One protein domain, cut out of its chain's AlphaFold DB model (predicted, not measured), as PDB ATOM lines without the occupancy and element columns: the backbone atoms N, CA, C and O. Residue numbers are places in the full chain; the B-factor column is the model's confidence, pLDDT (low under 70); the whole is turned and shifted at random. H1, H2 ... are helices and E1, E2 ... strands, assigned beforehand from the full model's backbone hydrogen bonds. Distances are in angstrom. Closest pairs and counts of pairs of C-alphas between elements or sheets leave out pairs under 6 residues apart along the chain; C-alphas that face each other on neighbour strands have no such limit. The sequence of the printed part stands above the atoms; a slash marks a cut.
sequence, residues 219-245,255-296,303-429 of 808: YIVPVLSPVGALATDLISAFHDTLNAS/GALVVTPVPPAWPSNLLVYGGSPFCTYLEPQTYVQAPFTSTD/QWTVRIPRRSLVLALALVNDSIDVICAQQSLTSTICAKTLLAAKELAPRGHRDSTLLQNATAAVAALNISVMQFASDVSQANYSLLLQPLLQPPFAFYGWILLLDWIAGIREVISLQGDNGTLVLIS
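What this domain is: This is residues 219 to 245, 255 to 296 and 303 to 429 of the 808 residues of an uncharacterized protein of Saprolegnia diclina (strain VS20) (UniProt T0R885). Two small three-stranded sheets, E1 E7 E8 and E3 E5 E6, make one half and crossed helices the other, with H6 in the middle, touching H1 and H2 and grazing both sheets. H5 packs on H1, while the short strand pair E2 E4 has H4 near E2 and H6 near E4. The printed part has 196 residues, with six named helices and eight named strands in the order E1 H1 E2 E3 E4 H2 H3 H4 H5 E5 E6 H6 E7 E8; the class is mixed and the three sheets are antiparallel. The whole is compact, with a radius of gyration of the C-alphas of 17.2 A, and spans 57 by 39 by 28 A.

Where its parts are: E1, residues 219 to 221, begins at C-alpha 219 (75.509, 66.487, -53.085). H1, 225 to 241, is 24.5 A long. E2 is 257 to 259, E3 271 to 274 and E4 306 to 308. H2 is 310 to 319, 14.8 A; H3 is 324 to 328; H4 is 336 to 346, 15.8 A. H5, 356 to 369, is 20.4 A long and begins at C-alpha 356 (46.175, 64.542, -44.071). E5, 372 to 378, and E6, 385 to 391, are 19.2 and 19.7 A long. H6 is 398 to 409, 16.0 A; E7 is 415 to 419, 12.9 A. E8, 424 to 428, is 13.5 A long and ends at C-alpha 428 (67.137, 75.042, -52.289).

How they stand to each other: E7 is the inner strand between E1 (N 219 to O 417, 3.0 A) and E8 (N 416 to O 427, 2.9 A); E7 and E8 form a hairpin. The closest C-alphas of E5 and E8, Ser 372 and Leu 427, are 5.1 A apart. E5 has E3 as neighbour (N 273 to O 376, 2.8 A) and forms a hairpin with E6 (N 375 to O 388, 2.9 A); this sheet is only just strongly twisted, up to 4.4 A off its plane. E2 and E4 pair with N 259 and O 306 at 2.9 A. H6 touches H2 at Trp 402 and Ala 316, 5.5 A, a steep tilt of 56 degrees, opposite ways. H6 touches H1 at Ile 409 and Gly 228, 6.7 A, about perpendicular at 81 degrees. H1 touches H5 with residues 226 to 230 alone, closest at Val 227 and Ala 362, 4.7 A. H4 touches H2 at Ala 345 and Val 314, 5.3 A, and H3 at Cys 338 and Cys 328, 5.9 A; these are closest C-alphas. In the six helices every O i to N i+4 pair is within hydrogen-bond range.

The domain as a whole: The farthest C-alphas, Ala 244 and Ala 383, are 59.3 A apart. Residues 246 to 254 and 297 to 302 are not printed, with C-alpha gaps of 18.5 and 13.8 A. The link E2 to E3 is long. Residues 255 and 353 are under 70 in pLDDT; the printed part's mean is 90.2.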
ATOM      1  N   TYR A 219      76.342  67.549 -52.510       95.25
ATOM      2  CA  TYR A 219      75.509  66.487 -53.085       95.25
ATOM      3  C   TYR A 219      74.101  66.968 -53.398       95.25
ATOM      4  O   TYR A 219      73.471  67.641 -52.586       95.25
ATOM      5  N   ILE A 220      73.580  66.563 -54.556       94.12
ATOM      6  CA  ILE A 220      72.170  66.761 -54.878       94.12
ATOM      7  C   ILE A 220      71.301  65.886 -53.968       94.12
ATOM      8  O   ILE A 220      71.567  64.698 -53.764       94.12
ATOM      9  N   VAL A 221      70.249  66.477 -53.419       94.25
ATOM     10  CA  VAL A 221      69.216  65.766 -52.673       94.25
ATOM     11  C   VAL A 221      68.125  65.367 -53.671       94.25
ATOM     12  O   VAL A 221      67.566  66.241 -54.338       94.25
ATOM     13  N   PRO A 222      67.802  64.069 -53.815       90.62
ATOM     14  CA  PRO A 222      66.694  63.646 -54.661       90.62
ATOM     15  C   PRO A 222      65.355  64.049 -54.033       90.62
ATOM     16  O   PRO A 222      65.227  64.126 -52.807       90.62
ATOM     17  N   VAL A 223      64.333  64.265 -54.865       88.00
ATOM     18  CA  VAL A 223      62.970  64.520 -54.378       88.00
ATOM     19  C   VAL A 223      62.516  63.345 -53.509       88.00
ATOM     20  O   VAL A 223      62.637  62.178 -53.885       88.00
ATOM     21  N   LEU A 224      61.993  63.660 -52.327       88.56
ATOM     22  CA  LEU A 224      61.586  62.655 -51.349       88.56
ATOM     23  C   LEU A 224      60.276  61.990 -51.774       88.56
ATOM     24  O   LEU A 224      59.304  62.679 -52.089       88.56
ATOM     25  N   SER A 225      60.217  60.658 -51.686       87.75
ATOM     26  CA  SER A 225      59.022  59.872 -52.039       87.75
ATOM     27  C   SER A 225      57.719  60.391 -51.391       87.75
ATOM     28  O   SER A 225      56.748  60.568 -52.127       87.75
ATOM     29  N   PRO A 226      57.667  60.753 -50.086       90.44
ATOM     30  CA  PRO A 226      56.450  61.313 -49.482       90.44
ATOM     31  C   PRO A 226      55.996  62.644 -50.096       90.44
ATOM     32  O   PRO A 226      54.801  62.906 -50.195       90.44
ATOM     33  N   VAL A 227      56.946  63.489 -50.506       89.69
ATOM     34  CA  VAL A 227      56.663  64.801 -51.106       89.69
ATOM     35  C   VAL A 227      56.151  64.617 -52.536       89.69
ATOM     36  O   VAL A 227      55.167  65.248 -52.916       89.69
ATOM     37  N   GLY A 228      56.762  63.699 -53.296       87.88
ATOM     38  CA  GLY A 228      56.292  63.305 -54.626       87.88
ATOM     39  C   GLY A 228      54.873  62.732 -54.593       87.88
ATOM     40  O   GLY A 228      54.012  63.213 -55.322       87.88
ATOM     41  N   ALA A 229      54.599  61.788 -53.685       85.88
ATOM     42  CA  ALA A 229      53.278  61.175 -53.535       85.88
ATOM     43  C   ALA A 229      52.178  62.204 -53.210       85.88
ATOM     44  O   ALA A 229      51.108  62.175 -53.819       85.88
ATOM     45  N   LEU A 230      52.453  63.147 -52.300       88.81
ATOM     46  CA  LEU A 230      51.529  64.240 -51.981       88.81
ATOM     47  C   LEU A 230      51.265  65.142 -53.195       88.81
ATOM     48  O   LEU A 230      50.129  65.557 -53.417       88.81
ATOM     49  N   ALA A 231      52.296  65.467 -53.976       87.31
ATOM     50  CA  ALA A 231      52.128  66.287 -55.171       87.31
ATOM     51  C   ALA A 231      51.291  65.574 -56.239       87.31
ATOM     52  O   ALA A 231      50.397  66.199 -56.805       87.31
ATOM     53  N   THR A 232      51.522  64.279 -56.475       84.19
ATOM     54  CA  THR A 232      50.713  63.469 -57.399       84.19
ATOM     55  C   THR A 232      49.244  63.456 -56.988       84.19
ATOM     56  O   THR A 232      48.385  63.736 -57.825       84.19
ATOM     57  N   ASP A 233      48.960  63.199 -55.708       85.56
ATOM     58  CA  ASP A 233      47.602  63.204 -55.147       85.56
ATOM     59  C   ASP A 233      46.912  64.564 -55.357       85.56
ATOM     60  O   ASP A 233      45.829  64.647 -55.941       85.56
ATOM     61  N   LEU A 234      47.593  65.658 -55.004       86.62
ATOM     62  CA  LEU A 234      47.074  67.018 -55.166       86.62
ATOM     63  C   LEU A 234      46.847  67.415 -56.625       86.62
ATOM     64  O   LEU A 234      45.873  68.110 -56.917       86.62
ATOM     65  N   ILE A 235      47.736  67.011 -57.535       85.38
ATOM     66  CA  ILE A 235      47.581  67.267 -58.970       85.38
ATOM     67  C   ILE A 235      46.355  66.514 -59.488       85.38
ATOM     68  O   ILE A 235      45.521  67.128 -60.155       85.38
ATOM     69  N   SER A 236      46.189  65.232 -59.136       83.12
ATOM     70  CA  SER A 236      44.985  64.483 -59.514       83.12
ATOM     71  C   SER A 236      43.715  65.117 -58.952       83.12
ATOM     72  O   SER A 236      42.795  65.399 -59.714       83.12
ATOM     73  N   ALA A 237      43.708  65.474 -57.665       85.31
ATOM     74  CA  ALA A 237      42.575  66.128 -57.026       85.31
ATOM     75  C   ALA A 237      42.240  67.480 -57.676       85.31
ATOM     76  O   ALA A 237      41.070  67.821 -57.849       85.31
ATOM     77  N   PHE A 238      43.251  68.260 -58.073       87.38
ATOM     78  CA  PHE A 238      43.038  69.502 -58.810       87.38
ATOM     79  C   PHE A 238      42.327  69.239 -60.141       87.38
ATOM     80  O   PHE A 238      41.305  69.874 -60.403       87.38
ATOM     81  N   HIS A 239      42.805  68.280 -60.940       85.00
ATOM     82  CA  HIS A 239      42.157  67.913 -62.201       85.00
ATOM     83  C   HIS A 239      40.722  67.399 -61.998       85.00
ATOM     84  O   HIS A 239      39.843  67.806 -62.759       85.00
ATOM     85  N   ASP A 240      40.458  66.626 -60.940       83.81
ATOM     86  CA  ASP A 240      39.118  66.123 -60.599       83.81
ATOM     87  C   ASP A 240      38.123  67.249 -60.279       83.81
ATOM     88  O   ASP A 240      36.925  67.140 -60.553       83.81
ATOM     89  N   THR A 241      38.604  68.363 -59.721       84.19
ATOM     90  CA  THR A 241      37.753  69.517 -59.386       84.19
ATOM     91  C   THR A 241      37.495  70.476 -60.558       84.19
ATOM     92  O   THR A 241      36.659  71.384 -60.447       84.19
ATOM     93  N   LEU A 242      38.180  70.306 -61.695       85.69
ATOM     94  CA  LEU A 242      38.012  71.186 -62.853       85.69
ATOM     95  C   LEU A 242      36.703  70.899 -63.604       85.69
ATOM     96  O   LEU A 242      36.434  69.800 -64.077       85.69
ATOM     97  N   ASN A 243      35.903  71.946 -63.783       87.75
ATOM     98  CA  ASN A 243      34.691  71.983 -64.593       87.75
ATOM     99  C   ASN A 243      34.686  73.270 -65.436       87.75
ATOM    100  O   ASN A 243      35.582  74.101 -65.309       87.75
ATOM    101  N   ALA A 244      33.667  73.486 -66.274       86.12
ATOM    102  CA  ALA A 244      33.619  74.660 -67.156       86.12
ATOM    103  C   ALA A 244      33.752  76.011 -66.414       86.12
ATOM    104  O   ALA A 244      34.391  76.930 -66.922       86.12
ATOM    105  N   SER A 245      33.182  76.132 -65.209       87.69
ATOM    106  CA  SER A 245      33.243  77.360 -64.404       87.69
ATOM    107  C   SER A 245      34.584  77.546 -63.689       87.69
ATOM    108  O   SER A 245      35.167  78.628 -63.771       87.69
ATOM    109  N   GLY A 255      48.483  86.318 -65.355       65.00
ATOM    110  CA  GLY A 255      49.728  85.566 -65.576       65.00
ATOM    111  C   GLY A 255      50.512  85.320 -64.272       65.00
ATOM    112  O   GLY A 255      50.211  85.912 -63.242       65.00
ATOM    113  N   ALA A 256      51.516  84.436 -64.302       72.44
ATOM    114  CA  ALA A 256      52.225  83.992 -63.093       72.44
ATOM    115  C   ALA A 256      52.532  85.144 -62.108       72.44
ATOM    116  O   ALA A 256      53.157  86.138 -62.493       72.44
ATOM    117  N   LEU A 257      52.059  85.002 -60.862       88.62
ATOM    118  CA  LEU A 257      52.177  86.018 -59.818       88.62
ATOM    119  C   LEU A 257      53.656  86.191 -59.476       88.62
ATOM    120  O   LEU A 257      54.317  85.233 -59.082       88.62
ATOM    121  N   VAL A 258      54.171  87.406 -59.623       91.19
ATOM    122  CA  VAL A 258      55.562  87.727 -59.300       91.19
ATOM    123  C   VAL A 258      55.617  88.326 -57.900       91.19
ATOM    124  O   VAL A 258      54.895  89.279 -57.605       91.19
ATOM    125  N   VAL A 259      56.446  87.748 -57.035       92.06
ATOM    126  CA  VAL A 259      56.558  88.118 -55.619       92.06
ATOM    127  C   VAL A 259      58.018  88.279 -55.206       92.06
ATOM    128  O   VAL A 259      58.895  87.656 -55.795       92.06
ATOM    129  N   THR A 260      58.269  89.067 -54.162       93.38
ATOM    130  CA  THR A 260      59.592  89.241 -53.538       93.38
ATOM    131  C   THR A 260      59.539  88.752 -52.087       93.38
ATOM    132  O   THR A 260      59.317  89.555 -51.174       93.38
ATOM    133  N   PRO A 261      59.625  87.428 -51.861       92.69
ATOM    134  CA  PRO A 261      59.372  86.849 -50.553       92.69
ATOM    135  C   PRO A 261      60.486  87.225 -49.571       92.69
ATOM    136  O   PRO A 261      61.672  87.089 -49.864       92.69
ATOM    137  N   VAL A 262      60.091  87.689 -48.388       91.69
ATOM    138  CA  VAL A 262      60.982  88.025 -47.278       91.69
ATOM    139  C   VAL A 262      60.556  87.192 -46.074       91.69
ATOM    140  O   VAL A 262      59.493  87.441 -45.496       91.69
ATOM    141  N   PRO A 263      61.358  86.187 -45.692       91.31
ATOM    142  CA  PRO A 263      61.148  85.437 -44.472       91.31
ATOM    143  C   PRO A 263      60.965  86.344 -43.246       91.31
ATOM    144  O   PRO A 263      61.808  87.196 -42.972       91.31
ATOM    145  N   PRO A 264      59.897  86.145 -42.462       85.94
ATOM    146  CA  PRO A 264      59.587  86.990 -41.309       85.94
ATOM    147  C   PRO A 264      60.567  86.798 -40.145       85.94
ATOM    148  O   PRO A 264      60.624  87.635 -39.250       85.94
ATOM    149  N   ALA A 265      61.330  85.700 -40.144       85.94
ATOM    150  CA  ALA A 265      62.389  85.460 -39.171       85.94
ATOM    151  C   ALA A 265      63.585  86.411 -39.348       85.94
ATOM    152  O   ALA A 265      64.416  86.519 -38.448       85.94
ATOM    153  N   TRP A 266      63.703  87.082 -40.499       89.94
ATOM    154  CA  TRP A 266      64.835  87.948 -40.807       89.94
ATOM    155  C   TRP A 266      64.547  89.391 -40.367       89.94
ATOM    156  O   TRP A 266      63.560  89.982 -40.810       89.94
ATOM    157  N   PRO A 267      65.388  89.982 -39.498       82.50
ATOM    158  CA  PRO A 267      65.186  91.351 -39.036       82.50
ATOM    159  C   PRO A 267      65.277  92.371 -40.178       82.50
ATOM    160  O   PRO A 267      66.162  92.304 -41.026       82.50
ATOM    161  N   SER A 268      64.397  93.374 -40.163       77.62
ATOM    162  CA  SER A 268      64.311  94.402 -41.213       77.62
ATOM    163  C   SER A 268      65.434  95.448 -41.177       77.62
ATOM    164  O   SER A 268      65.493  96.313 -42.044       77.62
ATOM    165  N   ASN A 269      66.281  95.432 -40.147       83.69
ATOM    166  CA  ASN A 269      67.332  96.421 -39.888       83.69
ATOM    167  C   ASN A 269      68.750  95.898 -40.178       83.69
ATOM    168  O   ASN A 269      69.716  96.456 -39.657       83.69
ATOM    169  N   LEU A 270      68.877  94.828 -40.963       86.38
ATOM    170  CA  LEU A 270      70.161  94.236 -41.335       86.38
ATOM    171  C   LEU A 270      70.546  94.591 -42.770       86.38
ATOM    172  O   LEU A 270      69.688  94.781 -43.632       86.38
ATOM    173  N   LEU A 271      71.854  94.653 -43.014       91.00
ATOM    174  CA  LEU A 271      72.417  94.648 -44.359       91.00
ATOM    175  C   LEU A 271      72.599  93.200 -44.795       91.00
ATOM    176  O   LEU A 271      73.136  92.392 -44.042       91.00
ATOM    177  N   VAL A 272      72.152  92.877 -45.998       91.56
ATOM    178  CA  VAL A 272      72.171  91.523 -46.552       91.56
ATOM    179  C   VAL A 272      73.261  91.428 -47.615       91.56
ATOM    180  O   VAL A 272      73.467  92.388 -48.346       91.56
ATOM    181  N   TYR A 273      73.991  90.317 -47.682       88.88
ATOM    182  CA  TYR A 273      75.130  90.163 -48.594       88.88
ATOM    183  C   TYR A 273      74.874  89.130 -49.693       88.88
ATOM    184  O   TYR A 273      75.411  89.281 -50.782       88.88
ATOM    185  N   GLY A 274      74.030  88.116 -49.490       87.38
ATOM    186  CA  GLY A 274      73.673  87.200 -50.579       87.38
ATOM    187  C   GLY A 274      72.945  85.949 -50.122       87.38
ATOM    188  O   GLY A 274      73.081  85.543 -48.967       87.38
ATOM    189  N   GLY A 275      72.210  85.323 -51.046       90.94
ATOM    190  CA  GLY A 275      71.503  84.054 -50.835       90.94
ATOM    191  C   GLY A 275      72.265  82.808 -51.293       90.94
ATOM    192  O   GLY A 275      71.740  81.699 -51.191       90.94
ATOM    193  N   SER A 276      73.491  82.973 -51.790       92.81
ATOM    194  CA  SER A 276      74.338  81.895 -52.306       92.81
ATOM    195  C   SER A 276      75.587  81.735 -51.437       92.81
ATOM    196  O   SER A 276      76.312  82.716 -51.257       92.81
ATOM    197  N   PRO A 277      75.895  80.527 -50.922       92.38
ATOM    198  CA  PRO A 277      77.138  80.287 -50.192       92.38
ATOM    199  C   PRO A 277      78.373  80.317 -51.106       92.38
ATOM    200  O   PRO A 277      79.489  80.398 -50.607       92.38
ATOM    201  N   PHE A 278      78.192  80.262 -52.431       91.38
ATOM    202  CA  PHE A 278      79.287  80.190 -53.404       91.38
ATOM    203  C   PHE A 278      79.948  81.534 -53.696       91.38
ATOM    204  O   PHE A 278      81.046  81.582 -54.246       91.38
ATOM    205  N   CYS A 279      79.299  82.625 -53.304       89.44
ATOM    206  CA  CYS A 279      79.795  83.964 -53.552       89.44
ATOM    207  C   CYS A 279      80.611  84.455 -52.358       89.44
ATOM    208  O   CYS A 279      80.069  84.805 -51.312       89.44
ATOM    209  N   THR A 280      81.934  84.472 -52.523       81.19
ATOM    210  CA  THR A 280      82.894  84.859 -51.476       81.19
ATOM    211  C   THR A 280      83.149  86.365 -51.406       81.19
ATOM    212  O   THR A 280      83.795  86.834 -50.474       81.19
ATOM    213  N   TYR A 281      82.676  87.134 -52.387       81.38
ATOM    214  CA  TYR A 281      82.820  88.587 -52.423       81.38
ATOM    215  C   TYR A 281      81.484  89.216 -52.783       81.38
ATOM    216  O   TYR A 281      81.043  89.175 -53.928       81.38
ATOM    217  N   LEU A 282      80.836  89.778 -51.773       83.12
ATOM    218  CA  LEU A 282      79.482  90.291 -51.863       83.12
ATOM    219  C   LEU A 282      79.403  91.710 -51.301       83.12
ATOM    220  O   LEU A 282      79.992  92.012 -50.258       83.12
ATOM    221  N   GLU A 283      78.638  92.556 -51.984       86.88
ATOM    222  CA  GLU A 283      78.343  93.929 -51.571       86.88
ATOM    223  C   GLU A 283      77.051  93.982 -50.742       86.88
ATOM    224  O   GLU A 283      76.092  93.281 -51.076       86.88
ATOM    225  N   PRO A 284      76.978  94.829 -49.699       89.38
ATOM    226  CA  PRO A 284      75.791  94.936 -48.861       89.38
ATOM    227  C   PRO A 284      74.597  95.504 -49.640       89.38
ATOM    228  O   PRO A 284      74.699  96.517 -50.332       89.38
ATOM    229  N   GLN A 285      73.439  94.883 -49.454       91.44
ATOM    230  CA  GLN A 285      72.148  95.259 -50.015       91.44
ATOM    231  C   GLN A 285      71.109  95.457 -48.909       91.44
ATOM    232  O   GLN A 285      71.232  94.956 -47.791       91.44
ATOM    233  N   THR A 286      70.044  96.184 -49.240       89.56
ATOM    234  CA  THR A 286      68.873  96.397 -48.369       89.56
ATOM    235  C   THR A 286      67.693  95.494 -48.732       89.56
ATOM    236  O   THR A 286      66.612  95.616 -48.158       89.56
ATOM    237  N   TYR A 287      67.881  94.601 -49.701       89.81
ATOM    238  CA  TYR A 287      66.881  93.660 -50.177       89.81
ATOM    239  C   TYR A 287      67.439  92.238 -50.140       89.81
ATOM    240  O   TYR A 287      68.640  92.021 -50.279       89.81
ATOM    241  N   VAL A 288      66.544  91.265 -49.977       92.25
ATOM    242  CA  VAL A 288      66.881  89.839 -50.025       92.25
ATOM    243  C   VAL A 288      67.355  89.466 -51.427       92.25
ATOM    244  O   VAL A 288      66.681  89.793 -52.406       92.25
ATOM    245  N   GLN A 289      68.485  88.768 -51.525       92.75
ATOM    246  CA  GLN A 289      69.066  88.332 -52.796       92.75
ATOM    247  C   GLN A 289      68.679  86.894 -53.141       92.75
ATOM    248  O   GLN A 289      68.342  86.104 -52.258       92.75
ATOM    249  N   ALA A 290      68.704  86.557 -54.428       93.12
ATOM    250  CA  ALA A 290      68.336  85.224 -54.897       93.12
ATOM    251  C   ALA A 290      69.201  84.103 -54.267       93.12
ATOM    252  O   ALA A 290      70.375  84.337 -53.954       93.12
ATOM    253  N   PRO A 291      68.640  82.893 -54.067       94.81
ATOM    254  CA  PRO A 291      69.418  81.703 -53.740       94.81
ATOM    255  C   PRO A 291      70.411  81.328 -54.849       94.81
ATOM    256  O   PRO A 291      70.368  81.866 -55.954       94.81
ATOM    257  N   PHE A 292      71.290  80.367 -54.566       94.00
ATOM    258  CA  PHE A 292      72.284  79.895 -55.532       94.00
ATOM    259  C   PHE A 292      71.654  79.302 -56.805       94.00
ATOM    260  O   PHE A 292      70.562  78.734 -56.772       94.00
ATOM    261  N   THR A 293      72.391  79.344 -57.913       93.12
ATOM    262  CA  THR A 293      72.136  78.523 -59.107       93.12
ATOM    263  C   THR A 293      73.456  77.956 -59.620       93.12
ATOM    264  O   THR A 293      74.521  78.505 -59.337       93.12
ATOM    265  N   SER A 294      73.414  76.874 -60.398       90.81
ATOM    266  CA  SER A 294      74.607  76.331 -61.060       90.81
ATOM    267  C   SER A 294      75.248  77.320 -62.044       90.81
ATOM    268  O   SER A 294      76.446  77.254 -62.289       90.81
ATOM    269  N   THR A 295      74.486  78.280 -62.567       90.81
ATOM    270  CA  THR A 295      74.956  79.305 -63.511       90.81
ATOM    271  C   THR A 295      75.401  80.611 -62.851       90.81
ATOM    272  O   THR A 295      75.784  81.538 -63.560       90.81
ATOM    273  N   ASP A 296      75.325  80.719 -61.522       89.38
ATOM    274  CA  ASP A 296      75.664  81.946 -60.799       89.38
ATOM    275  C   ASP A 296      77.184  82.187 -60.773       89.38
ATOM    276  O   ASP A 296      77.950  81.401 -60.204       89.38
ATOM    277  N   GLN A 303      67.617  91.135 -56.753       91.75
ATOM    278  CA  GLN A 303      66.579  90.966 -55.743       91.75
ATOM    279  C   GLN A 303      65.856  89.634 -55.956       91.75
ATOM    280  O   GLN A 303      65.414  89.337 -57.069       91.75
ATOM    281  N   TRP A 304      65.684  88.863 -54.880       93.31
ATOM    282  CA  TRP A 304      65.005  87.578 -54.953       93.31
ATOM    283  C   TRP A 304      63.556  87.758 -55.384       93.31
ATOM    284  O   TRP A 304      62.742  88.374 -54.693       93.31
ATOM    285  N   THR A 305      63.254  87.205 -56.552       93.19
ATOM    286  CA  THR A 305      61.954  87.321 -57.192       93.19
ATOM    287  C   THR A 305      61.469  85.931 -57.559       93.19
ATOM    288  O   THR A 305      62.117  85.221 -58.319       93.19
ATOM    289  N   VAL A 306      60.302  85.544 -57.048       92.75
ATOM    290  CA  VAL A 306      59.690  84.245 -57.337       92.75
ATOM    291  C   VAL A 306      58.500  84.453 -58.261       92.75
ATOM    292  O   VAL A 306      57.565  85.194 -57.952       92.75
ATOM    293  N   ARG A 307      58.528  83.788 -59.417       91.75
ATOM    294  CA  ARG A 307      57.427  83.766 -60.381       91.75
ATOM    295  C   ARG A 307      56.578  82.522 -60.141       91.75
ATOM    296  O   ARG A 307      56.966  81.427 -60.521       91.75
ATOM    297  N   ILE A 308      55.407  82.697 -59.538       91.00
ATOM    298  CA  ILE A 308      54.534  81.599 -59.116       91.00
ATOM    299  C   ILE A 308      53.564  81.244 -60.253       91.00
ATOM    300  O   ILE A 308      52.680  82.052 -60.574       91.00
ATOM    301  N   PRO A 309      53.668  80.056 -60.875       88.00
ATOM    302  CA  PRO A 309      52.714  79.634 -61.891       88.00
ATOM    303  C   PRO A 309      51.336  79.360 -61.271       88.00
ATOM    304  O   PRO A 309      51.214  78.994 -60.102       88.00
ATOM    305  N   ARG A 310      50.277  79.497 -62.082       88.94
ATOM    306  CA  ARG A 310      48.875  79.344 -61.644       88.94
ATOM    307  C   ARG A 310      48.615  78.014 -60.925       88.94
ATOM    308  O   ARG A 310      47.934  78.012 -59.906       88.94
ATOM    309  N   ARG A 311      49.186  76.903 -61.416       87.62
ATOM    310  CA  ARG A 311      49.083  75.582 -60.769       87.62
ATOM    311  C   ARG A 311      49.672  75.619 -59.358       87.62
ATOM    312  O   ARG A 311      48.950  75.349 -58.405       87.62
ATOM    313  N   SER A 312      50.944  75.996 -59.211       89.94
ATOM    314  CA  SER A 312      51.620  76.022 -57.903       89.94
ATOM    315  C   SER A 312      50.932  76.965 -56.917       89.94
ATOM    316  O   SER A 312      50.845  76.644 -55.737       89.94
ATOM    317  N   LEU A 313      50.366  78.077 -57.400       90.94
ATOM    318  CA  LEU A 313      49.563  78.998 -56.596       90.94
ATOM    319  C   LEU A 313      48.358  78.297 -55.944       90.94
ATOM    320  O   LEU A 313      48.165  78.382 -54.731       90.94
ATOM    321  N   VAL A 314      47.557  77.599 -56.755       91.75
ATOM    322  CA  VAL A 314      46.348  76.893 -56.308       91.75
ATOM    323  C   VAL A 314      46.704  75.722 -55.389       91.75
ATOM    324  O   VAL A 314      46.093  75.559 -54.330       91.75
ATOM    325  N   LEU A 315      47.720  74.935 -55.755       91.69
ATOM    326  CA  LEU A 315      48.148  73.771 -54.979       91.69
ATOM    327  C   LEU A 315      48.755  74.172 -53.625       91.69
ATOM    328  O   LEU A 315      48.364  73.623 -52.598       91.69
ATOM    329  N   ALA A 316      49.636  75.177 -53.580       93.19
ATOM    330  CA  ALA A 316      50.217  75.655 -52.325       93.19
ATOM    331  C   ALA A 316      49.149  76.226 -51.374       93.19
ATOM    332  O   ALA A 316      49.201  75.986 -50.168       93.19
ATOM    333  N   LEU A 317      48.116  76.904 -51.897       92.69
ATOM    334  CA  LEU A 317      46.972  77.372 -51.101       92.69
ATOM    335  C   LEU A 317      46.114  76.239 -50.520       92.69
ATOM    336  O   LEU A 317      45.410  76.465 -49.529       92.69
ATOM    337  N   ALA A 318      46.135  75.043 -51.114       92.19
ATOM    338  CA  ALA A 318      45.489  73.860 -50.546       92.19
ATOM    339  C   ALA A 318      46.283  73.273 -49.364       92.19
ATOM    340  O   ALA A 318      45.717  72.581 -48.514       92.19
ATOM    341  N   LEU A 319      47.580  73.587 -49.283       92.25
ATOM    342  CA  LEU A 319      48.517  73.052 -48.297       92.25
ATOM    343  C   LEU A 319      48.680  73.922 -47.046       92.25
ATOM    344  O   LEU A 319      49.162  73.433 -46.022       92.25
ATOM    345  N   VAL A 320      48.238  75.176 -47.070       91.12
ATOM    346  CA  VAL A 320      48.367  76.094 -45.929       91.12
ATOM    347  C   VAL A 320      47.022  76.563 -45.386       91.12
ATOM    348  O   VAL A 320      46.035  76.694 -46.115       91.12
ATOM    349  N   ASN A 321      47.007  76.847 -44.084       89.12
ATOM    350  CA  ASN A 321      45.856  77.421 -43.383       89.12
ATOM    351  C   ASN A 321      46.044  78.910 -43.043       89.12
ATOM    352  O   ASN A 321      45.123  79.511 -42.491       89.12
ATOM    353  N   ASP A 322      47.194  79.499 -43.383       88.25
ATOM    354  CA  ASP A 322      47.491  80.911 -43.138       88.25
ATOM    355  C   ASP A 322      46.487  81.838 -43.845       88.25
ATOM    356  O   ASP A 322      45.929  81.512 -44.903       88.25
ATOM    357  N   SER A 323      46.232  83.009 -43.252       91.50
ATOM    358  CA  SER A 323      45.407  84.028 -43.901       91.50
ATOM    359  C   SER A 323      46.162  84.651 -45.077       91.50
ATOM    360  O   SER A 323      47.385  84.774 -45.070       91.50
ATOM    361  N   ILE A 324      45.418  85.076 -46.099       91.69
ATOM    362  CA  ILE A 324      45.999  85.697 -47.297       91.69
ATOM    363  C   ILE A 324      46.772  86.972 -46.938       91.69
ATOM    364  O   ILE A 324      47.829  87.220 -47.512       91.69
ATOM    365  N   ASP A 325      46.298  87.729 -45.946       90.94
ATOM    366  CA  ASP A 325      46.987  88.925 -45.461       90.94
ATOM    367  C   ASP A 325      48.356  88.587 -44.858       90.94
ATOM    368  O   ASP A 325      49.331  89.280 -45.133       90.94
ATOM    369  N   VAL A 326      48.459  87.489 -44.095       91.81
ATOM    370  CA  VAL A 326      49.732  87.020 -43.520       91.81
ATOM    371  C   VAL A 326      50.694  86.547 -44.608       91.81
ATOM    372  O   VAL A 326      51.892  86.804 -44.509       91.81
ATOM    373  N   ILE A 327      50.183  85.894 -45.654       92.50
ATOM    374  CA  ILE A 327      50.990  85.470 -46.804       92.50
ATOM    375  C   ILE A 327      51.531  86.698 -47.549       92.50
ATOM    376  O   ILE A 327      52.735  86.815 -47.758       92.50
ATOM    377  N   CYS A 328      50.666  87.648 -47.911       91.75
ATOM    378  CA  CYS A 328      51.072  88.840 -48.659       91.75
ATOM    379  C   CYS A 328      51.911  89.830 -47.837       91.75
ATOM    380  O   CYS A 328      52.639  90.628 -48.421       91.75
ATOM    381  N   ALA A 329      51.843  89.785 -46.504       91.06
ATOM    382  CA  ALA A 329      52.688  90.599 -45.632       91.06
ATOM    383  C   ALA A 329      54.173  90.195 -45.676       91.06
ATOM    384  O   ALA A 329      55.028  90.992 -45.307       91.06
ATOM    385  N   GLN A 330      54.498  88.991 -46.154       89.88
ATOM    386  CA  GLN A 330      55.874  88.490 -46.285       89.88
ATOM    387  C   GLN A 330      56.522  88.907 -47.611       89.88
ATOM    388  O   GLN A 330      57.349  88.188 -48.167       89.88
ATOM    389  N   GLN A 331      56.117  90.046 -48.162       89.00
ATOM    390  CA  GLN A 331      56.686  90.610 -49.378       89.00
ATOM    391  C   GLN A 331      57.478  91.864 -49.036       89.00
ATOM    392  O   GLN A 331      57.080  92.636 -48.165       89.00
ATOM    393  N   SER A 332      58.563  92.120 -49.768       83.50
ATOM    394  CA  SER A 332      59.328  93.361 -49.578       83.50
ATOM    395  C   SER A 332      58.515  94.617 -49.928       83.50
ATOM    396  O   SER A 332      58.831  95.707 -49.459       83.50
ATOM    397  N   LEU A 333      57.499  94.479 -50.787       77.12
ATOM    398  CA  LEU A 333      56.625  95.558 -51.241       77.12
ATOM    399  C   LEU A 333      55.164  95.138 -51.097       77.12
ATOM    400  O   LEU A 333      54.752  94.106 -51.627       77.12
ATOM    401  N   THR A 334      54.364  95.969 -50.430       73.31
ATOM    402  CA  THR A 334      52.929  95.732 -50.275       73.31
ATOM    403  C   THR A 334      52.244  95.804 -51.637       73.31
ATOM    404  O   THR A 334      52.188  96.865 -52.260       73.31
ATOM    405  N   SER A 335      51.700  94.680 -52.101       74.38
ATOM    406  CA  SER A 335      51.021  94.591 -53.393       74.38
ATOM    407  C   SER A 335      49.558  94.204 -53.220       74.38
ATOM    408  O   SER A 335      49.233  93.114 -52.750       74.38
ATOM    409  N   THR A 336      48.647  95.069 -53.672       81.06
ATOM    410  CA  THR A 336      47.207  94.755 -53.732       81.06
ATOM    411  C   THR A 336      46.908  93.608 -54.703       81.06
ATOM    412  O   THR A 336      45.896  92.919 -54.561       81.06
ATOM    413  N   ILE A 337      47.814  93.359 -55.659       87.00
ATOM    414  CA  ILE A 337      47.723  92.260 -56.623       87.00
ATOM    415  C   ILE A 337      47.864  90.913 -55.905       87.00
ATOM    416  O   ILE A 337      47.116  89.993 -56.219       87.00
ATOM    417  N   CYS A 338      48.744  90.803 -54.900       90.19
ATOM    418  CA  CYS A 338      48.936  89.559 -54.147       90.19
ATOM    419  C   CYS A 338      47.621  89.069 -53.524       90.19
ATOM    420  O   CYS A 338      47.179  87.954 -53.804       90.19
ATOM    421  N   ALA A 339      46.951  89.929 -52.748       91.06
ATOM    422  CA  ALA A 339      45.724  89.555 -52.050       91.06
ATOM    423  C   ALA A 339      44.595  89.208 -53.031       91.06
ATOM    424  O   ALA A 339      43.921  88.190 -52.868       91.06
ATOM    425  N   LYS A 340      44.424  90.010 -54.092       90.06
ATOM    426  CA  LYS A 340      43.408  89.778 -55.128       90.06
ATOM    427  C   LYS A 340      43.605  88.428 -55.826       90.06
ATOM    428  O   LYS A 340      42.645  87.674 -55.975       90.06
ATOM    429  N   THR A 341      44.835  88.114 -56.232       90.81
ATOM    430  CA  THR A 341      45.143  86.877 -56.958       90.81
ATOM    431  C   THR A 341      45.034  85.648 -56.053       90.81
ATOM    432  O   THR A 341      44.475  84.638 -56.474       90.81
ATOM    433  N   LEU A 342      45.487  85.730 -54.793       91.94
ATOM    434  CA  LEU A 342      45.347  84.625 -53.836       91.94
ATOM    435  C   LEU A 342      43.888  84.360 -53.449       91.94
ATOM    436  O   LEU A 342      43.513  83.200 -53.303       91.94
ATOM    437  N   LEU A 343      43.053  85.398 -53.325       91.56
ATOM    438  CA  LEU A 343      41.615  85.230 -53.080       91.56
ATOM    439  C   LEU A 343      40.944  84.474 -54.230       91.56
ATOM    440  O   LEU A 343      40.213  83.521 -53.981       91.56
ATOM    441  N   ALA A 344      41.246  84.844 -55.478       90.25
ATOM    442  CA  ALA A 344      40.721  84.147 -56.651       90.25
ATOM    443  C   ALA A 344      41.233  82.697 -56.752       90.25
ATOM    444  O   ALA A 344      40.467  81.788 -57.059       90.25
ATOM    445  N   ALA A 345      42.515  82.460 -56.458       91.62
ATOM    446  CA  ALA A 345      43.104  81.122 -56.500       91.62
ATOM    447  C   ALA A 345      42.605  80.205 -55.370       91.62
ATOM    448  O   ALA A 345      42.550  78.989 -55.546       91.62
ATOM    449  N   LYS A 346      42.203  80.769 -54.224       90.44
ATOM    450  CA  LYS A 346      41.669  80.009 -53.086       90.44
ATOM    451  C   LYS A 346      40.359  79.290 -53.417       90.44
ATOM    452  O   LYS A 346      40.161  78.184 -52.925       90.44
ATOM    453  N   GLU A 347      39.518  79.869 -54.276       88.81
ATOM    454  CA  GLU A 347      38.274  79.241 -54.757       88.81
ATOM    455  C   GLU A 347      38.530  77.983 -55.607       88.81
ATOM    456  O   GLU A 347      37.658  77.129 -55.743       88.81
ATOM    457  N   LEU A 348      39.737  77.849 -56.167       89.44
ATOM    458  CA  LEU A 348      40.149  76.718 -57.004       89.44
ATOM    459  C   LEU A 348      40.942  75.658 -56.226       89.44
ATOM    460  O   LEU A 348      41.279  74.615 -56.783       89.44
ATOM    461  N   ALA A 349      41.289  75.924 -54.964       88.25
ATOM    462  CA  ALA A 349      42.146  75.048 -54.179       88.25
ATOM    463  C   ALA A 349      41.389  73.769 -53.764       88.25
ATOM    464  O   ALA A 349      40.354  73.878 -53.097       88.25
ATOM    465  N   PRO A 350      41.906  72.555 -54.050       83.62
ATOM    466  CA  PRO A 350      41.234  71.285 -53.742       83.62
ATOM    467  C   PRO A 350      41.302  70.908 -52.244       83.62
ATOM    468  O   PRO A 350      41.632  69.785 -51.875       83.62
ATOM    469  N   ARG A 351      40.967  71.837 -51.338       75.06
ATOM    470  CA  ARG A 351      41.113  71.677 -49.876       75.06
ATOM    471  C   ARG A 351      40.329  70.496 -49.297       75.06
ATOM    472  O   ARG A 351      40.763  69.921 -48.304       75.06
ATOM    473  N   GLY A 352      39.195  70.142 -49.903       70.25
ATOM    474  CA  GLY A 352      38.347  69.026 -49.467       70.25
ATOM    475  C   GLY A 352      38.894  67.630 -49.793       70.25
ATOM    476  O   GLY A 352      38.398  66.660 -49.234       70.25
ATOM    477  N   HIS A 353      39.909  67.534 -50.657       68.88
ATOM    478  CA  HIS A 353      40.491  66.272 -51.133       68.88
ATOM    479  C   HIS A 353      41.915  66.038 -50.601       68.88
ATOM    480  O   HIS A 353      42.613  65.156 -51.075       68.88
ATOM    481  N   ARG A 354      42.367  66.836 -49.626       75.94
ATOM    482  CA  ARG A 354      43.718  66.738 -49.065       75.94
ATOM    483  C   ARG A 354      43.855  65.512 -48.161       75.94
ATOM    484  O   ARG A 354      43.273  65.496 -47.073       75.94
ATOM    485  N   ASP A 355      44.711  64.562 -48.528       85.12
ATOM    486  CA  ASP A 355      45.110  63.496 -47.608       85.12
ATOM    487  C   ASP A 355      46.007  64.054 -46.483       85.12
ATOM    488  O   ASP A 355      47.153  64.477 -46.679       85.12
ATOM    489  N   SER A 356      45.465  64.066 -45.263       87.81
ATOM    490  CA  SER A 356      46.175  64.542 -44.071       87.81
ATOM    491  C   SER A 356      47.409  63.704 -43.718       87.81
ATOM    492  O   SER A 356      48.360  64.247 -43.155       87.81
ATOM    493  N   THR A 357      47.421  62.416 -44.065       92.81
ATOM    494  CA  THR A 357      48.528  61.503 -43.765       92.81
ATOM    495  C   THR A 357      49.705  61.746 -44.703       92.81
ATOM    496  O   THR A 357      50.832  61.925 -44.236       92.81
ATOM    497  N   LEU A 358      49.444  61.872 -46.012       90.88
ATOM    498  CA  LEU A 358      50.457  62.227 -47.011       90.88
ATOM    499  C   LEU A 358      51.081  63.583 -46.704       90.88
ATOM    500  O   LEU A 358      52.303  63.729 -46.755       90.88
ATOM    501  N   LEU A 359      50.258  64.555 -46.302       92.81
ATOM    502  CA  LEU A 359      50.760  65.840 -45.847       92.81
ATOM    503  C   LEU A 359      51.730  65.691 -44.676       92.81
ATOM    504  O   LEU A 359      52.826  66.238 -44.739       92.81
ATOM    505  N   GLN A 360      51.305  65.036 -43.592       94.19
ATOM    506  CA  GLN A 360      52.112  64.929 -42.375       94.19
ATOM    507  C   GLN A 360      53.458  64.268 -42.678       94.19
ATOM    508  O   GLN A 360      54.503  64.785 -42.273       94.19
ATOM    509  N   ASN A 361      53.441  63.199 -43.475       94.88
ATOM    510  CA  ASN A 361      54.644  62.501 -43.914       94.88
ATOM    511  C   ASN A 361      55.559  63.408 -44.748       94.88
ATOM    512  O   ASN A 361      56.757  63.473 -44.479       94.88
ATOM    513  N   ALA A 362      55.011  64.155 -45.711       93.94
ATOM    514  CA  ALA A 362      55.782  65.101 -46.516       93.94
ATOM    515  C   ALA A 362      56.377  66.234 -45.663       93.94
ATOM    516  O   ALA A 362      57.559  66.546 -45.793       93.94
ATOM    517  N   THR A 363      55.592  66.815 -44.747       95.06
ATOM    518  CA  THR A 363      56.068  67.877 -43.844       95.06
ATOM    519  C   THR A 363      57.179  67.390 -42.922       95.06
ATOM    520  O   THR A 363      58.172  68.092 -42.748       95.06
ATOM    521  N   ALA A 364      57.044  66.181 -42.369       95.75
ATOM    522  CA  ALA A 364      58.041  65.588 -41.488       95.75
ATOM    523  C   ALA A 364      59.331  65.260 -42.250       95.75
ATOM    524  O   ALA A 364      60.417  65.535 -41.752       95.75
ATOM    525  N   ALA A 365      59.215  64.739 -43.477       95.00
ATOM    526  CA  ALA A 365      60.358  64.420 -44.326       95.00
ATOM    527  C   ALA A 365      61.164  65.675 -44.714       95.00
ATOM    528  O   ALA A 365      62.390  65.674 -44.616       95.00
ATOM    529  N   VAL A 366      60.490  66.770 -45.087       96.00
ATOM    530  CA  VAL A 366      61.152  68.053 -45.391       96.00
ATOM    531  C   VAL A 366      61.790  68.665 -44.141       96.00
ATOM    532  O   VAL A 366      62.917  69.154 -44.206       96.00
ATOM    533  N   ALA A 367      61.099  68.614 -42.997       94.88
ATOM    534  CA  ALA A 367      61.629  69.120 -41.733       94.88
ATOM    535  C   ALA A 367      62.853  68.322 -41.250       94.88
ATOM    536  O   ALA A 367      63.791  68.918 -40.730       94.88
ATOM    537  N   ALA A 368      62.881  67.002 -41.466       96.06
ATOM    538  CA  ALA A 368      64.003  66.141 -41.087       96.06
ATOM    539  C   ALA A 368      65.302  66.481 -41.836       96.06
ATOM    540  O   ALA A 368      66.379  66.391 -41.252       96.06
ATOM    541  N   LEU A 369      65.208  66.902 -43.102       95.31
ATOM    542  CA  LEU A 369      66.360  67.392 -43.871       95.31
ATOM    543  C   LEU A 369      66.690  68.865 -43.613       95.31
ATOM    544  O   LEU A 369      67.726  69.339 -44.071       95.31
ATOM    545  N   ASN A 370      65.819  69.591 -42.905       95.94
ATOM    546  CA  ASN A 370      65.953  71.020 -42.632       95.94
ATOM    547  C   ASN A 370      66.211  71.867 -43.898       95.94
ATOM    548  O   ASN A 370      67.036  72.784 -43.896       95.94
ATOM    549  N   ILE A 371      65.506  71.549 -44.993       97.56
ATOM    550  CA  ILE A 371      65.634  72.276 -46.264       97.56
ATOM    551  C   ILE A 371      65.293  73.748 -46.023       97.56
ATOM    552  O   ILE A 371      64.214  74.066 -45.511       97.56
ATOM    553  N   SER A 372      66.217  74.635 -46.388       96.88
ATOM    554  CA  SER A 372      66.150  76.053 -46.040       96.88
ATOM    555  C   SER A 372      66.531  76.966 -47.206       96.88
ATOM    556  O   SER A 372      67.196  76.558 -48.157       96.88
ATOM    557  N   VAL A 373      66.134  78.234 -47.103       96.19
ATOM    558  CA  VAL A 373      66.785  79.345 -47.814       96.19
ATOM    559  C   VAL A 373      67.683  80.103 -46.843       96.19
ATOM    560  O   VAL A 373      67.436  80.097 -45.632       96.19
ATOM    561  N   MET A 374      68.720  80.752 -47.364       95.06
ATOM    562  CA  MET A 374      69.700  81.462 -46.549       95.06
ATOM    563  C   MET A 374      69.903  82.906 -46.994       95.06
ATOM    564  O   MET A 374      69.615  83.243 -48.140       95.06
ATOM    565  N   GLN A 375      70.435  83.728 -46.091       94.44
ATOM    566  CA  GLN A 375      71.089  84.997 -46.401       94.44
ATOM    567  C   GLN A 375      72.286  85.215 -45.480       94.44
ATOM    568  O   GLN A 375      72.205  84.960 -44.279       94.44
ATOM    569  N   PHE A 376      73.370  85.773 -46.004       94.00
ATOM    570  CA  PHE A 376      74.371  86.418 -45.156       94.00
ATOM    571  C   PHE A 376      73.882  87.796 -44.738       94.00
ATOM    572  O   PHE A 376      73.398  88.552 -45.579       94.00
ATOM    573  N   ALA A 377      74.045  88.146 -43.468       93.88
ATOM    574  CA  ALA A 377      73.645  89.450 -42.966       93.88
ATOM    575  C   ALA A 377      74.676  90.042 -42.009       93.88
ATOM    576  O   ALA A 377      75.391  89.311 -41.325       93.88
ATOM    577  N   SER A 378      74.716  91.367 -41.932       93.38
ATOM    578  CA  SER A 378      75.417  92.097 -40.884       93.38
ATOM    579  C   SER A 378      74.541  93.188 -40.291       93.38
ATOM    580  O   SER A 378      73.514  93.590 -40.849       93.38
ATOM    581  N   ASP A 379      74.941  93.666 -39.122       90.00
ATOM    582  CA  ASP A 379      74.396  94.896 -38.581       90.00
ATOM    583  C   ASP A 379      74.793  96.105 -39.453       90.00
ATOM    584  O   ASP A 379      75.741  96.058 -40.232       90.00
ATOM    585  N   VAL A 380      74.098  97.235 -39.307       87.38
ATOM    586  CA  VAL A 380      74.352  98.431 -40.136       87.38
ATOM    587  C   VAL A 380      75.797  98.946 -40.006       87.38
ATOM    588  O   VAL A 380      76.304  99.577 -40.934       87.38
ATOM    589  N   SER A 381      76.483  98.664 -38.888       87.56
ATOM    590  CA  SER A 381      77.893  99.031 -38.702       87.56
ATOM    591  C   SER A 381      78.889  98.067 -39.364       87.56
ATOM    592  O   SER A 381      80.082  98.359 -39.381       87.56
ATOM    593  N   GLN A 382      78.404  96.968 -39.956       88.31
ATOM    594  CA  GLN A 382      79.190  95.917 -40.610       88.31
ATOM    595  C   GLN A 382      80.256  95.297 -39.697       88.31
ATOM    596  O   GLN A 382      81.342  94.931 -40.148       88.31
ATOM    597  N   ALA A 383      79.952  95.193 -38.404       86.75
ATOM    598  CA  ALA A 383      80.864  94.654 -37.404       86.75
ATOM    599  C   ALA A 383      80.579  93.174 -37.117       86.75
ATOM    600  O   ALA A 383      81.508  92.396 -36.912       86.75
ATOM    601  N   ASN A 384      79.304  92.775 -37.129       89.50
ATOM    602  CA  ASN A 384      78.857  91.435 -36.768       89.50
ATOM    603  C   ASN A 384      78.166  90.768 -37.953       89.50
ATOM    604  O   ASN A 384      77.049  91.138 -38.311       89.50
ATOM    605  N   TYR A 385      78.816  89.761 -38.531       91.50
ATOM    606  CA  TYR A 385      78.274  88.969 -39.632       91.50
ATOM    607  C   TYR A 385      77.604  87.701 -39.099       91.50
ATOM    608  O   TYR A 385      78.084  87.079 -38.155       91.50
ATOM    609  N   SER A 386      76.488  87.312 -39.708       92.44
ATOM    610  CA  SER A 386      75.705  86.141 -39.320       92.44
ATOM    611  C   SER A 386      75.081  85.459 -40.534       92.44
ATOM    612  O   SER A 386      74.889  86.074 -41.587       92.44
ATOM    613  N   LEU A 387      74.767  84.174 -40.374       94.00
ATOM    614  CA  LEU A 387      74.008  83.395 -41.341       94.00
ATOM    615  C   LEU A 387      72.542  83.357 -40.911       94.00
ATOM    616  O   LEU A 387      72.205  82.793 -39.871       94.00
ATOM    617  N   LEU A 388      71.668  83.939 -41.723       95.00
ATOM    618  CA  LEU A 388      70.228  83.837 -41.557       95.00
ATOM    619  C   LEU A 388      69.729  82.607 -42.311       95.00
ATOM    620  O   LEU A 388      69.986  82.463 -43.505       95.00
ATOM    621  N   LEU A 389      68.986  81.739 -41.627       95.06
ATOM    622  CA  LEU A 389      68.361  80.553 -42.210       95.06
ATOM    623  C   LEU A 389      66.849  80.624 -42.023       95.06
ATOM    624  O   LEU A 389      66.363  81.021 -40.965       95.06
ATOM    625  N   GLN A 390      66.111  80.231 -43.055       95.00
ATOM    626  CA  GLN A 390      64.667  80.046 -43.001       95.00
ATOM    627  C   GLN A 390      64.331  78.641 -43.521       95.00
ATOM    628  O   GLN A 390      64.332  78.433 -44.739       95.00
ATOM    629  N   PRO A 391      63.994  77.693 -42.630       96.38
ATOM    630  CA  PRO A 391      63.408  76.416 -43.017       96.38
ATOM    631  C   PRO A 391      62.121  76.628 -43.817       96.38
ATOM    632  O   PRO A 391      61.263  77.429 -43.430       96.38
ATOM    633  N   LEU A 392      61.969  75.907 -44.932       95.62
ATOM    634  CA  LEU A 392      60.920  76.185 -45.923       95.62
ATOM    635  C   LEU A 392      59.501  76.122 -45.346       95.62
ATOM    636  O   LEU A 392      58.663  76.963 -45.660       95.62
ATOM    637  N   LEU A 393      59.228  75.132 -44.496       94.75
ATOM    638  CA  LEU A 393      57.887  74.876 -43.962       94.75
ATOM    639  C   LEU A 393      57.647  75.485 -42.576       94.75
ATOM    640  O   LEU A 393      56.603  75.233 -41.974       94.75
ATOM    641  N   GLN A 394      58.579  76.290 -42.060       91.88
ATOM    642  CA  GLN A 394      58.387  76.966 -40.782       91.88
ATOM    643  C   GLN A 394      57.388  78.133 -40.943       91.88
ATOM    644  O   GLN A 394      57.597  79.013 -41.784       91.88
ATOM    645  N   PRO A 395      56.296  78.177 -40.153       87.75
ATOM    646  CA  PRO A 395      55.312  79.247 -40.254       87.75
ATOM    647  C   PRO A 395      55.884  80.626 -39.882       87.75
ATOM    648  O   PRO A 395      56.748  80.710 -39.007       87.75
ATOM    649  N   PRO A 396      55.363  81.713 -40.476       90.25
ATOM    650  CA  PRO A 396      54.312  81.735 -41.496       90.25
ATOM    651  C   PRO A 396      54.824  81.621 -42.956       90.25
ATOM    652  O   PRO A 396      54.055  81.854 -43.883       90.25
ATOM    653  N   PHE A 397      56.086  81.225 -43.194       93.31
ATOM    654  CA  PHE A 397      56.694  81.144 -44.541       93.31
ATOM    655  C   PHE A 397      56.262  79.924 -45.379       93.31
ATOM    656  O   PHE A 397      56.558  79.833 -46.573       93.31
ATOM    657  N   ALA A 398      55.519  78.990 -44.778       94.25
ATOM    658  CA  ALA A 398      55.192  77.691 -45.364       94.25
ATOM    659  C   ALA A 398      54.515  77.765 -46.744       94.25
ATOM    660  O   ALA A 398      54.710  76.869 -47.560       94.25
ATOM    661  N   PHE A 399      53.749  78.821 -47.039       95.00
ATOM    662  CA  PHE A 399      53.140  79.010 -48.359       95.00
ATOM    663  C   PHE A 399      54.191  79.124 -49.473       95.00
ATOM    664  O   PHE A 399      54.122  78.398 -50.466       95.00
ATOM    665  N   TYR A 400      55.186  79.997 -49.291       95.44
ATOM    666  CA  TYR A 400      56.295  80.134 -50.232       95.44
ATOM    667  C   TYR A 400      57.189  78.896 -50.209       95.44
ATOM    668  O   TYR A 400      57.613  78.444 -51.267       95.44
ATOM    669  N   GLY A 401      57.383  78.277 -49.041       95.88
ATOM    670  CA  GLY A 401      58.059  76.986 -48.931       95.88
ATOM    671  C   GLY A 401      57.441  75.903 -49.816       95.88
ATOM    672  O   GLY A 401      58.155  75.254 -50.575       95.88
ATOM    673  N   TRP A 402      56.115  75.743 -49.789       95.75
ATOM    674  CA  TRP A 402      55.414  74.788 -50.652       95.75
ATOM    675  C   TRP A 402      55.531  75.118 -52.136       95.75
ATOM    676  O   TRP A 402      55.644  74.197 -52.936       95.75
ATOM    677  N   ILE A 403      55.549  76.398 -52.516       95.62
ATOM    678  CA  ILE A 403      55.818  76.791 -53.906       95.62
ATOM    679  C   ILE A 403      57.206  76.310 -54.334       95.62
ATOM    680  O   ILE A 403      57.327  75.660 -55.367       95.62
ATOM    681  N   LEU A 404      58.233  76.578 -53.524       96.12
ATOM    682  CA  LEU A 404      59.606  76.168 -53.828       96.12
ATOM    683  C   LEU A 404      59.740  74.637 -53.887       96.12
ATOM    684  O   LEU A 404      60.429  74.119 -54.760       96.12
ATOM    685  N   LEU A 405      59.042  73.903 -53.015       95.31
ATOM    686  CA  LEU A 405      59.005  72.436 -53.047       95.31
ATOM    687  C   LEU A 405      58.272  71.892 -54.279       95.31
ATOM    688  O   LEU A 405      58.728  70.916 -54.864       95.31
ATOM    689  N   LEU A 406      57.162  72.504 -54.697       91.81
ATOM    690  CA  LEU A 406      56.461  72.123 -55.928       91.81
ATOM    691  C   LEU A 406      57.324  72.395 -57.168       91.81
ATOM    692  O   LEU A 406      57.329  71.585 -58.090       91.81
ATOM    693  N   ASP A 407      58.089  73.488 -57.173       91.75
ATOM    694  CA  ASP A 407      59.073  73.787 -58.218       91.75
ATOM    695  C   ASP A 407      60.237  72.778 -58.211       91.75
ATOM    696  O   ASP A 407      60.698  72.373 -59.277       91.75
ATOM    697  N   TRP A 408      60.689  72.328 -57.033       91.62
ATOM    698  CA  TRP A 408      61.688  71.258 -56.905       91.62
ATOM    699  C   TRP A 408      61.166  69.934 -57.467       91.62
ATOM    700  O   TRP A 408      61.845  69.286 -58.260       91.62
ATOM    701  N   ILE A 409      59.920  69.575 -57.142       87.75
ATOM    702  CA  ILE A 409      59.248  68.411 -57.730       87.75
ATOM    703  C   ILE A 409      59.093  68.580 -59.232       87.75
ATOM    704  O   ILE A 409      59.183  67.589 -59.926       87.75
ATOM    705  N   ALA A 410      58.870  69.787 -59.752       82.88
ATOM    706  CA  ALA A 410      58.764  70.035 -61.188       82.88
ATOM    707  C   ALA A 410      60.125  70.091 -61.913       82.88
ATOM    708  O   ALA A 410      60.149  70.263 -63.129       82.88
ATOM    709  N   GLY A 411      61.249  69.977 -61.194       84.94
ATOM    710  CA  GLY A 411      62.597  70.099 -61.758       84.94
ATOM    711  C   GLY A 411      62.997  71.529 -62.149       84.94
ATOM    712  O   GLY A 411      63.968  71.714 -62.874       84.94
ATOM    713  N   ILE A 412      62.259  72.544 -61.684       89.06
ATOM    714  CA  ILE A 412      62.578  73.970 -61.889       89.06
ATOM    715  C   ILE A 412      63.656  74.424 -60.899       89.06
ATOM    716  O   ILE A 412      64.410  75.355 -61.170       89.06
ATOM    717  N   ARG A 413      63.718  73.777 -59.734       93.25
ATOM    718  CA  ARG A 413      64.699  74.021 -58.672       93.25
ATOM    719  C   ARG A 413      65.361  72.710 -58.295       93.25
ATOM    720  O   ARG A 413      64.791  71.643 -58.507       93.25
ATOM    721  N   GLU A 414      66.522  72.795 -57.674       94.19
ATOM    722  CA  GLU A 414      67.187  71.650 -57.064       94.19
ATOM    723  C   GLU A 414      67.505  71.930 -55.597       94.19
ATOM    724  O   GLU A 414      67.507  73.076 -55.144       94.19
ATOM    725  N   VAL A 415      67.763  70.867 -54.843       97.12
ATOM    726  CA  VAL A 415      68.191  70.957 -53.449       97.12
ATOM    727  C   VAL A 415      69.568  70.334 -53.350       97.12
ATOM    728  O   VAL A 415      69.777  69.217 -53.823       97.12
ATOM    729  N   ILE A 416      70.494  71.043 -52.715       97.00
ATOM    730  CA  ILE A 416      71.848  70.555 -52.467       97.00
ATOM    731  C   ILE A 416      72.111  70.465 -50.967       97.00
ATOM    732  O   ILE A 416      71.624  71.275 -50.177       97.00
ATOM    733  N   SER A 417      72.909  69.480 -50.579       97.31
ATOM    734  CA  SER A 417      73.457  69.310 -49.241       97.31
ATOM    735  C   SER A 417      74.941  69.666 -49.278       97.31
ATOM    736  O   SER A 417      75.712  69.014 -49.981       97.31
ATOM    737  N   LEU A 418      75.320  70.709 -48.540       97.56
ATOM    738  CA  LEU A 418      76.700  71.108 -48.286       97.56
ATOM    739  C   LEU A 418      77.143  70.453 -46.981       97.56
ATOM    740  O   LEU A 418      76.649  70.818 -45.914       97.56
ATOM    741  N   GLN A 419      78.042  69.480 -47.066       97.25
ATOM    742  CA  GLN A 419      78.469  68.649 -45.943       97.25
ATOM    743  C   GLN A 419      79.926  68.946 -45.617       97.25
ATOM    744  O   GLN A 419      80.837  68.499 -46.314       97.25
ATOM    745  N   GLY A 420      80.145  69.728 -44.564       96.94
ATOM    746  CA  GLY A 420      81.477  70.081 -44.099       96.94
ATOM    747  C   GLY A 420      81.849  69.398 -42.784       96.94
ATOM    748  O   GLY A 420      81.159  68.505 -42.289       96.94
ATOM    749  N   ASP A 421      82.983  69.809 -42.229       97.00
ATOM    750  CA  ASP A 421      83.542  69.255 -40.994       97.00
ATOM    751  C   ASP A 421      82.772  69.684 -39.740       97.00
ATOM    752  O   ASP A 421      82.641  68.897 -38.805       97.00
ATOM    753  N   ASN A 422      82.248  70.914 -39.723       96.62
ATOM    754  CA  ASN A 422      81.548  71.470 -38.562       96.62
ATOM    755  C   ASN A 422      80.032  71.261 -38.627       96.62
ATOM    756  O   ASN A 422      79.365  71.251 -37.592       96.62
ATOM    757  N   GLY A 423      79.473  71.118 -39.828       95.00
ATOM    758  CA  GLY A 423      78.030  71.115 -40.007       95.00
ATOM    759  C   GLY A 423      77.582  70.780 -41.420       95.00
ATOM    760  O   GLY A 423      78.376  70.592 -42.341       95.00
ATOM    761  N   THR A 424      76.265  70.691 -41.583       96.69
ATOM    762  CA  THR A 424      75.613  70.447 -42.869       96.69
ATOM    763  C   THR A 424      74.546  71.503 -43.113       96.69
ATOM    764  O   THR A 424      73.722  71.764 -42.236       96.69
ATOM    765  N   LEU A 425      74.543  72.088 -44.310       97.19
ATOM    766  CA  LEU A 425      73.496  72.997 -44.773       97.19
ATOM    767  C   LEU A 425      72.771  72.367 -45.960       97.19
ATOM    768  O   LEU A 425      73.409  71.906 -46.900       97.19
ATOM    769  N   VAL A 426      71.439  72.350 -45.924       98.00
ATOM    770  CA  VAL A 426      70.609  71.844 -47.024       98.00
ATOM    771  C   VAL A 426      69.812  73.005 -47.599       98.00
ATOM    772  O   VAL A 426      68.944  73.567 -46.928       98.00
ATOM    773  N   LEU A 427      70.138  73.387 -48.831       97.88
ATOM    774  CA  LEU A 427      69.661  74.618 -49.451       97.88
ATOM    775  C   LEU A 427      68.934  74.326 -50.760       97.88
ATOM    776  O   LEU A 427      69.359  73.471 -51.536       97.88
ATOM    777  N   ILE A 428      67.854  75.064 -51.011       97.56
ATOM    778  CA  ILE A 428      67.137  75.042 -52.289       97.56
ATOM    779  C   ILE A 428      67.646  76.154 -53.216       97.56
ATOM    780  O   ILE A 428      67.894  77.275 -52.764       97.56
ATOM    781  N   SER A 429      67.807  75.839 -54.499       96.75
ATOM    782  CA  SER A 429      68.316  76.754 -55.525       96.75
ATOM    783  C   SER A 429      67.303  77.832 -55.909       96.75
ATOM    784  O   SER A 429      66.102  77.727 -55.605       96.75
TER     785      SER A 429